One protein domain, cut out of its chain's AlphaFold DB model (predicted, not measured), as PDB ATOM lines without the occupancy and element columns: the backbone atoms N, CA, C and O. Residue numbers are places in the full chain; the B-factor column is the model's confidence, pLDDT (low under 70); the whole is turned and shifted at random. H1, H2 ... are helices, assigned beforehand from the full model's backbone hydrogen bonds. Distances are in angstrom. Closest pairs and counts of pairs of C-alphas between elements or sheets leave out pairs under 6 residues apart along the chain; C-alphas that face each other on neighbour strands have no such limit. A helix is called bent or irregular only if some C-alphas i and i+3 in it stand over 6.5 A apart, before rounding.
ATOM      1  N   PRO A   2     162.445 189.291 187.291       77.94
ATOM      2  CA  PRO A   2     162.274 190.695 186.887       77.94
ATOM      3  C   PRO A   2     160.826 191.094 186.551       77.94
ATOM      4  O   PRO A   2     160.392 192.178 186.925       77.94
ATOM      5  N   MET A   3     160.040 190.184 185.960       79.94
ATOM      6  CA  MET A   3     158.620 190.433 185.674       79.94
ATOM      7  C   MET A   3     157.772 190.665 186.934       79.94
ATOM      8  O   MET A   3     156.922 191.543 186.923       79.94
ATOM      9  N   ILE A   4     158.029 189.946 188.036       87.12
ATOM     10  CA  ILE A   4     157.268 190.122 189.289       87.12
ATOM     11  C   ILE A   4     157.510 191.517 189.874       87.12
ATOM     12  O   ILE A   4     156.578 192.157 190.350       87.12
ATOM     13  N   VAL A   5     158.753 192.006 189.802       87.06
ATOM     14  CA  VAL A   5     159.109 193.350 190.278       87.06
ATOM     15  C   VAL A   5     158.414 194.418 189.438       87.06
ATOM     16  O   VAL A   5     157.857 195.356 189.996       87.06
ATOM     17  N   ALA A   6     158.378 194.253 188.113       85.44
ATOM     18  CA  ALA A   6     157.681 195.179 187.226       85.44
ATOM     19  C   ALA A   6     156.171 195.213 187.488       85.44
ATOM     20  O   ALA A   6     155.594 196.295 187.590       85.44
ATOM     21  N   THR A   7     155.536 194.049 187.660       87.62
ATOM     22  CA  THR A   7     154.116 193.973 188.023       87.62
ATOM     23  C   THR A   7     153.865 194.661 189.359       87.62
ATOM     24  O   THR A   7     153.004 195.531 189.433       87.62
ATOM     25  N   ALA A   8     154.658 194.351 190.390       91.75
ATOM     26  CA  ALA A   8     154.521 194.974 191.703       91.75
ATOM     27  C   ALA A   8     154.705 196.498 191.643       91.75
ATOM     28  O   ALA A   8     153.921 197.226 192.244       91.75
ATOM     29  N   GLN A   9     155.684 196.990 190.877       92.12
ATOM     30  CA  GLN A   9     155.920 198.421 190.685       92.12
ATOM     31  C   GLN A   9     154.734 199.108 189.996       92.12
ATOM     32  O   GLN A   9     154.300 200.165 190.449       92.12
ATOM     33  N   MET A  10     154.200 198.521 188.921       89.88
ATOM     34  CA  MET A  10     153.053 199.084 188.199       89.88
ATOM     35  C   MET A  10     151.788 199.073 189.064       89.88
ATOM     36  O   MET A  10     151.077 200.073 189.116       89.88
ATOM     37  N   THR A  11     151.528 197.982 189.791       93.00
ATOM     38  CA  THR A  11     150.379 197.883 190.702       93.00
ATOM     39  C   THR A  11     150.506 198.850 191.875       93.00
ATOM     40  O   THR A  11     149.533 199.514 192.213       93.00
ATOM     41  N   ALA A  12     151.694 198.978 192.472       94.50
ATOM     42  CA  ALA A  12     151.936 199.936 193.546       94.50
ATOM     43  C   ALA A  12     151.761 201.380 193.055       94.50
ATOM     44  O   ALA A  12     151.078 202.161 193.707       94.50
ATOM     45  N   GLY A  13     152.304 201.722 191.881       93.38
ATOM     46  CA  GLY A  13     152.108 203.037 191.268       93.38
ATOM     47  C   GLY A  13     150.632 203.342 191.004       93.38
ATOM     48  O   GLY A  13     150.153 204.415 191.365       93.38
ATOM     49  N   ALA A  14     149.887 202.376 190.455       92.81
ATOM     50  CA  ALA A  14     148.448 202.507 190.245       92.81
ATOM     51  C   ALA A  14     147.688 202.697 191.567       92.81
ATOM     52  O   ALA A  14     146.844 203.582 191.663       92.81
ATOM     53  N   ALA A  15     148.020 201.917 192.601       96.25
ATOM     54  CA  ALA A  15     147.403 202.028 193.920       96.25
ATOM     55  C   ALA A  15     147.690 203.379 194.591       96.25
ATOM     56  O   ALA A  15     146.816 203.925 195.257       96.25
ATOM     57  N   VAL A  16     148.891 203.931 194.394       96.50
ATOM     58  CA  VAL A  16     149.272 205.250 194.914       96.50
ATOM     59  C   VAL A  16     148.531 206.368 194.189       96.50
ATOM     60  O   VAL A  16     148.073 207.294 194.845       96.50
ATOM     61  N   ILE A  17     148.388 206.293 192.863       94.81
ATOM     62  CA  ILE A  17     147.724 207.338 192.064       94.81
ATOM     63  C   ILE A  17     146.196 207.275 192.197       94.81
ATOM     64  O   ILE A  17     145.545 208.318 192.190       94.81
ATOM     65  N   ALA A  18     145.616 206.083 192.366       93.94
ATOM     66  CA  ALA A  18     144.171 205.872 192.461       93.94
ATOM     67  C   ALA A  18     143.435 206.828 193.427       93.94
ATOM     68  O   ALA A  18     142.468 207.447 192.986       93.94
ATOM     69  N   PRO A  19     143.848 207.020 194.697       93.25
ATOM     70  CA  PRO A  19     143.155 207.943 195.596       93.25
ATOM     71  C   PRO A  19     143.203 209.395 195.107       93.25
ATOM     72  O   PRO A  19     142.208 210.102 195.232       93.25
ATOM     73  N   PHE A  20     144.311 209.837 194.504       93.94
ATOM     74  CA  PHE A  20     144.405 211.189 193.947       93.94
ATOM     75  C   PHE A  20     143.484 211.359 192.740       93.94
ATOM     76  O   PHE A  20     142.768 212.351 192.674       93.94
ATOM     77  N   ALA A  21     143.438 210.376 191.840       90.31
ATOM     78  CA  ALA A  21     142.524 210.399 190.699       90.31
ATOM     79  C   ALA A  21     141.052 210.444 191.149       90.31
ATOM     80  O   ALA A  21     140.250 211.193 190.596       90.31
ATOM     81  N   LEU A  22     140.689 209.695 192.199       91.12
ATOM     82  CA  LEU A  22     139.332 209.722 192.752       91.12
ATOM     83  C   LEU A  22     138.987 211.083 193.376       91.12
ATOM     84  O   LEU A  22     137.874 211.556 193.189       91.12
ATOM     85  N   VAL A  23     139.921 211.715 194.094       92.44
ATOM     86  CA  VAL A  23     139.686 212.993 194.795       92.44
ATOM     87  C   VAL A  23     139.772 214.213 193.871       92.44
ATOM     88  O   VAL A  23     139.146 215.222 194.160       92.44
ATOM     89  N   ILE A  24     140.548 214.153 192.789       90.94
ATOM     90  CA  ILE A  24     140.773 215.304 191.901       90.94
ATOM     91  C   ILE A  24     139.842 215.254 190.689       90.94
ATOM     92  O   ILE A  24     139.151 216.231 190.408       90.94
ATOM     93  N   ASP A  25     139.798 214.121 189.983       85.06
ATOM     94  CA  ASP A  25     139.128 214.034 188.678       85.06
ATOM     95  C   ASP A  25     137.651 213.635 188.787       85.06
ATOM     96  O   ASP A  25     136.903 213.769 187.820       85.06
ATOM     97  N   HIS A  26     137.219 213.140 189.955       87.75
ATOM     98  CA  HIS A  26     135.842 212.712 190.235       87.75
ATOM     99  C   HIS A  26     135.245 211.883 189.079       87.75
ATOM    100  O   HIS A  26     134.245 212.283 188.471       87.75
ATOM    101  N   PRO A  27     135.826 210.718 188.745       84.31
ATOM    102  CA  PRO A  27     135.536 210.006 187.499       84.31
ATOM    103  C   PRO A  27     134.071 209.583 187.336       84.31
ATOM    104  O   PRO A  27     133.607 209.393 186.217       84.31
ATOM    105  N   TRP A  28     133.314 209.481 188.430       85.88
ATOM    106  CA  TRP A  28     131.870 209.219 188.418       85.88
ATOM    107  C   TRP A  28     131.023 210.381 187.877       85.88
ATOM    108  O   TRP A  28     129.841 210.195 187.600       85.88
ATOM    109  N   THR A  29     131.598 211.577 187.747       86.62
ATOM    110  CA  THR A  29     130.944 212.751 187.144       86.62
ATOM    111  C   THR A  29     131.236 212.888 185.650       86.62
ATOM    112  O   THR A  29     130.586 213.679 184.968       86.62
ATOM    113  N   LEU A  30     132.191 212.109 185.134       83.94
ATOM    114  CA  LEU A  30     132.600 212.136 183.737       83.94
ATOM    115  C   LEU A  30     131.715 211.211 182.886       83.94
ATOM    116  O   LEU A  30     131.247 210.175 183.367       83.94
ATOM    117  N   PRO A  31     131.488 211.550 181.605       85.69
ATOM    118  CA  PRO A  31     130.794 210.661 180.685       85.69
ATOM    119  C   PRO A  31     131.561 209.345 180.524       85.69
ATOM    120  O   PRO A  31     132.792 209.328 180.455       85.69
ATOM    121  N   VAL A  32     130.819 208.236 180.439       85.44
ATOM    122  CA  VAL A  32     131.413 206.907 180.252       85.44
ATOM    123  C   VAL A  32     132.214 206.899 178.941       85.44
ATOM    124  O   VAL A  32     131.655 207.255 177.899       85.44
ATOM    125  N   PRO A  33     133.500 206.498 178.959       86.44
ATOM    126  CA  PRO A  33     134.318 206.490 177.755       86.44
ATOM    127  C   PRO A  33     133.740 205.559 176.687       86.44
ATOM    128  O   PRO A  33     133.309 204.443 176.987       86.44
ATOM    129  N   GLY A  34     133.770 206.002 175.430       92.00
ATOM    130  CA  GLY A  34     133.369 205.182 174.288       92.00
ATOM    131  C   GLY A  34     134.302 203.987 174.056       92.00
ATOM    132  O   GLY A  34     135.424 203.937 174.565       92.00
ATOM    133  N   ALA A  35     133.856 203.030 173.238       92.69
ATOM    134  CA  ALA A  35     134.624 201.822 172.914       92.69
ATOM    135  C   ALA A  35     136.007 202.126 172.305       92.69
ATOM    136  O   ALA A  35     136.959 201.393 172.550       92.69
ATOM    137  N   GLU A  36     136.131 203.227 171.563       92.81
ATOM    138  CA  GLU A  36     137.398 203.689 170.987       92.81
ATOM    139  C   GLU A  36     138.432 204.053 172.060       92.81
ATOM    140  O   GLU A  36     139.590 203.649 171.968       92.81
ATOM    141  N   VAL A  37     138.011 204.739 173.128       93.12
ATOM    142  CA  VAL A  37     138.899 205.113 174.240       93.12
ATOM    143  C   VAL A  37     139.389 203.866 174.966       93.12
ATOM    144  O   VAL A  37     140.578 203.735 175.244       93.12
ATOM    145  N   TRP A  38     138.496 202.909 175.220       93.69
ATOM    146  CA  TRP A  38     138.871 201.626 175.814       93.69
ATOM    147  C   TRP A  38     139.817 200.822 174.920       93.69
ATOM    148  O   TRP A  38     140.777 200.242 175.424       93.69
ATOM    149  N   ALA A  39     139.592 200.814 173.604       93.94
ATOM    150  CA  ALA A  39     140.482 200.158 172.652       93.94
ATOM    151  C   ALA A  39     141.872 200.813 172.626       93.94
ATOM    152  O   ALA A  39     142.877 200.105 172.657       93.94
ATOM    153  N   ALA A  40     141.946 202.148 172.644       92.00
ATOM    154  CA  ALA A  40     143.207 202.882 172.728       92.00
ATOM    155  C   ALA A  40     143.944 202.606 174.052       92.00
ATOM    156  O   ALA A  40     145.147 202.329 174.042       92.00
ATOM    157  N   LEU A  41     143.222 202.598 175.180       93.56
ATOM    158  CA  LEU A  41     143.757 202.250 176.500       93.56
ATOM    159  C   LEU A  41     144.304 200.818 176.540       93.56
ATOM    160  O   LEU A  41     145.406 200.587 177.038       93.56
ATOM    161  N   LEU A  42     143.574 199.852 175.984       93.88
ATOM    162  CA  LEU A  42     144.049 198.473 175.876       93.88
ATOM    163  C   LEU A  42     145.257 198.368 174.945       93.88
ATOM    164  O   LEU A  42     146.216 197.671 175.271       93.88
ATOM    165  N   GLY A  43     145.253 199.089 173.824       93.25
ATOM    166  CA  GLY A  43     146.373 199.142 172.892       93.25
ATOM    167  C   GLY A  43     147.657 199.623 173.566       93.25
ATOM    168  O   GLY A  43     148.682 198.944 173.494       93.25
ATOM    169  N   ILE A  44     147.609 200.746 174.289       90.75
ATOM    170  CA  ILE A  44     148.791 201.287 174.973       90.75
ATOM    171  C   ILE A  44     149.215 200.434 176.181       90.75
ATOM    172  O   ILE A  44     150.413 200.239 176.405       90.75
ATOM    173  N   ALA A  45     148.265 199.859 176.926       91.88
ATOM    174  CA  ALA A  45     148.566 198.992 178.063       91.88
ATOM    175  C   ALA A  45     149.204 197.664 177.623       91.88
ATOM    176  O   ALA A  45     150.191 197.219 178.211       91.88
ATOM    177  N   LEU A  46     148.681 197.033 176.568       93.00
ATOM    178  CA  LEU A  46     149.159 195.731 176.104       93.00
ATOM    179  C   LEU A  46     150.394 195.856 175.210       93.00
ATOM    180  O   LEU A  46     151.405 195.209 175.480       93.00
ATOM    181  N   LEU A  47     150.338 196.682 174.163       89.69
ATOM    182  CA  LEU A  47     151.427 196.802 173.189       89.69
ATOM    183  C   LEU A  47     152.516 197.753 173.682       89.69
ATOM    184  O   LEU A  47     153.696 197.405 173.662       89.69
ATOM    185  N   GLY A  48     152.117 198.936 174.154       86.00
ATOM    186  CA  GLY A  48     153.050 199.976 174.593       86.00
ATOM    187  C   GLY A  48     153.745 199.666 175.919       86.00
ATOM    188  O   GLY A  48     154.871 200.108 176.126       86.00
ATOM    189  N   SER A  49     153.103 198.886 176.797       88.62
ATOM    190  CA  SER A  49     153.613 198.625 178.151       88.62
ATOM    191  C   SER A  49     153.933 197.152 178.391       88.62
ATOM    192  O   SER A  49     155.100 196.806 178.556       88.62
ATOM    193  N   ALA A  50     152.937 196.259 178.403       87.88
ATOM    194  CA  ALA A  50     153.150 194.859 178.781       87.88
ATOM    195  C   ALA A  50     154.124 194.137 177.833       87.88
ATOM    196  O   ALA A  50     155.126 193.577 178.281       87.88
ATOM    197  N   LEU A  51     153.874 194.198 176.521       88.75
ATOM    198  CA  LEU A  51     154.745 193.599 175.510       88.75
ATOM    199  C   LEU A  51     156.134 194.249 175.512       88.75
ATOM    200  O   LEU A  51     157.142 193.542 175.478       88.75
ATOM    201  N   ALA A  52     156.194 195.579 175.611       86.12
ATOM    202  CA  ALA A  52     157.451 196.315 175.686       86.12
ATOM    203  C   ALA A  52     158.304 195.876 176.889       86.12
ATOM    204  O   ALA A  52     159.491 195.595 176.724       86.12
ATOM    205  N   TYR A  53     157.706 195.723 178.076       86.62
ATOM    206  CA  TYR A  53     158.408 195.216 179.257       86.62
ATOM    207  C   TYR A  53     158.875 193.771 179.087       86.62
ATOM    208  O   TYR A  53     160.002 193.453 179.468       86.62
ATOM    209  N   ILE A  54     158.055 192.893 178.501       87.44
ATOM    210  CA  ILE A  54     158.455 191.503 178.231       87.44
ATOM    211  C   ILE A  54     159.682 191.475 177.317       87.44
ATOM    212  O   ILE A  54     160.652 190.773 177.616       87.44
ATOM    213  N   ILE A  55     159.674 192.260 176.234       86.88
ATOM    214  CA  ILE A  55     160.813 192.382 175.317       86.88
ATOM    215  C   ILE A  55     162.026 192.946 176.062       86.88
ATOM    216  O   ILE A  55     163.107 192.370 175.969       86.88
ATOM    217  N   PHE A  56     161.848 194.011 176.845       84.06
ATOM    218  CA  PHE A  56     162.912 194.654 177.615       84.06
ATOM    219  C   PHE A  56     163.592 193.676 178.581       84.06
ATOM    220  O   PHE A  56     164.805 193.487 178.515       84.06
ATOM    221  N   PHE A  57     162.826 192.977 179.423       83.00
ATOM    222  CA  PHE A  57     163.387 191.992 180.350       83.00
ATOM    223  C   PHE A  57     163.994 190.784 179.628       83.00
ATOM    224  O   PHE A  57     165.016 190.259 180.076       83.00
ATOM    225  N   SER A  58     163.426 190.372 178.491       83.75
ATOM    226  CA  SER A  58     164.013 189.327 177.641       83.75
ATOM    227  C   SER A  58     165.356 189.757 177.050       83.75
ATOM    228  O   SER A  58     166.272 188.940 176.939       83.75
ATOM    229  N   LEU A  59     165.497 191.035 176.694       83.12
ATOM    230  CA  LEU A  59     166.738 191.599 176.173       83.12
ATOM    231  C   LEU A  59     167.824 191.642 177.249       83.12
ATOM    232  O   LEU A  59     168.946 191.204 176.991       83.12
ATOM    233  N   ILE A  60     167.467 192.066 178.468       82.88
ATOM    234  CA  ILE A  60     168.372 192.050 179.628       82.88
ATOM    235  C   ILE A  60     168.913 190.640 179.856       82.88
ATOM    236  O   ILE A  60     170.119 190.468 180.037       82.88
ATOM    237  N   ALA A  61     168.038 189.632 179.814       80.38
ATOM    238  CA  ALA A  61     168.420 188.243 180.039       80.38
ATOM    239  C   ALA A  61     169.357 187.682 178.951       80.38
ATOM    240  O   ALA A  61     170.150 186.790 179.242       80.38
ATOM    241  N   ARG A  62     169.276 188.183 177.708       79.38
ATOM    242  CA  ARG A  62     170.050 187.674 176.559       79.38
ATOM    243  C   ARG A  62     171.361 188.419 176.310       79.38
ATOM    244  O   ARG A  62     172.354 187.787 175.975       79.38
ATOM    245  N   VAL A  63     171.353 189.747 176.412       77.06
ATOM    246  CA  VAL A  63     172.454 190.625 175.954       77.06
ATOM    247  C   VAL A  63     173.126 191.368 177.122       77.06
ATOM    248  O   VAL A  63     174.144 192.039 176.939       77.06
ATOM    249  N   GLY A  64     172.591 191.220 178.340       74.38
ATOM    250  CA  GLY A  64     173.077 191.868 179.555       74.38
ATOM    251  C   GLY A  64     172.556 193.300 179.733       74.38
ATOM    252  O   GLY A  64     172.166 193.983 178.780       74.38
TER     253      GLY A  64
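This is residues 2 to 64 of the 125 residues of the protein "EamA family transporter" of Endobacter medicaginis (UniProt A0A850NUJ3). Two long helices make an open V: nearly straight H2 and kinked H1 run opposite ways, converging near Pro 2 and Phe 57 and spreading toward residues 26 to 34. The printed part has 63 residues, 53 of them in the named helices H1 then H2, with no named strand; its class is all helix, and it is loose, with a radius of gyration of the C-alphas of 15.4 A and spans of 48 by 26 by 12 A.

Start at H2, residues 35 to 63, by its hydrogen bonds one helix but bent: C-alphas 48 and 51 are 6.7 A apart. Its arms, H2a to residue 48 and H2b from 51, stand at a shallow tilt of 5 degrees. H1, residues 2 to 25, is apart from H2a. With residues 2 to 3 alone it only just touches H2b, with 3 pairs of C-alphas within 8 A, the closest those of Pro 2 and Phe 57, 6.8 A; they run opposite ways at a shallow tilt of 31 degrees. Every O i to N i+4 pair is within hydrogen-bond range in H2a and H2b, 18 of 20 in H1.

Find C-alpha 35 at (134.624, 201.822, 172.914); H2a runs 18.6 A, H2b 18.0 A. From C-alpha 2 at (162.274, 190.695, 186.887), H1 runs 32.9 A, only just irregular: C-alphas 16 and 19 are 6.7 A apart.

Residues 8 to 49 stand free. The link is short; the printed part has no cut, and no printed residue is under 70 in pLDDT.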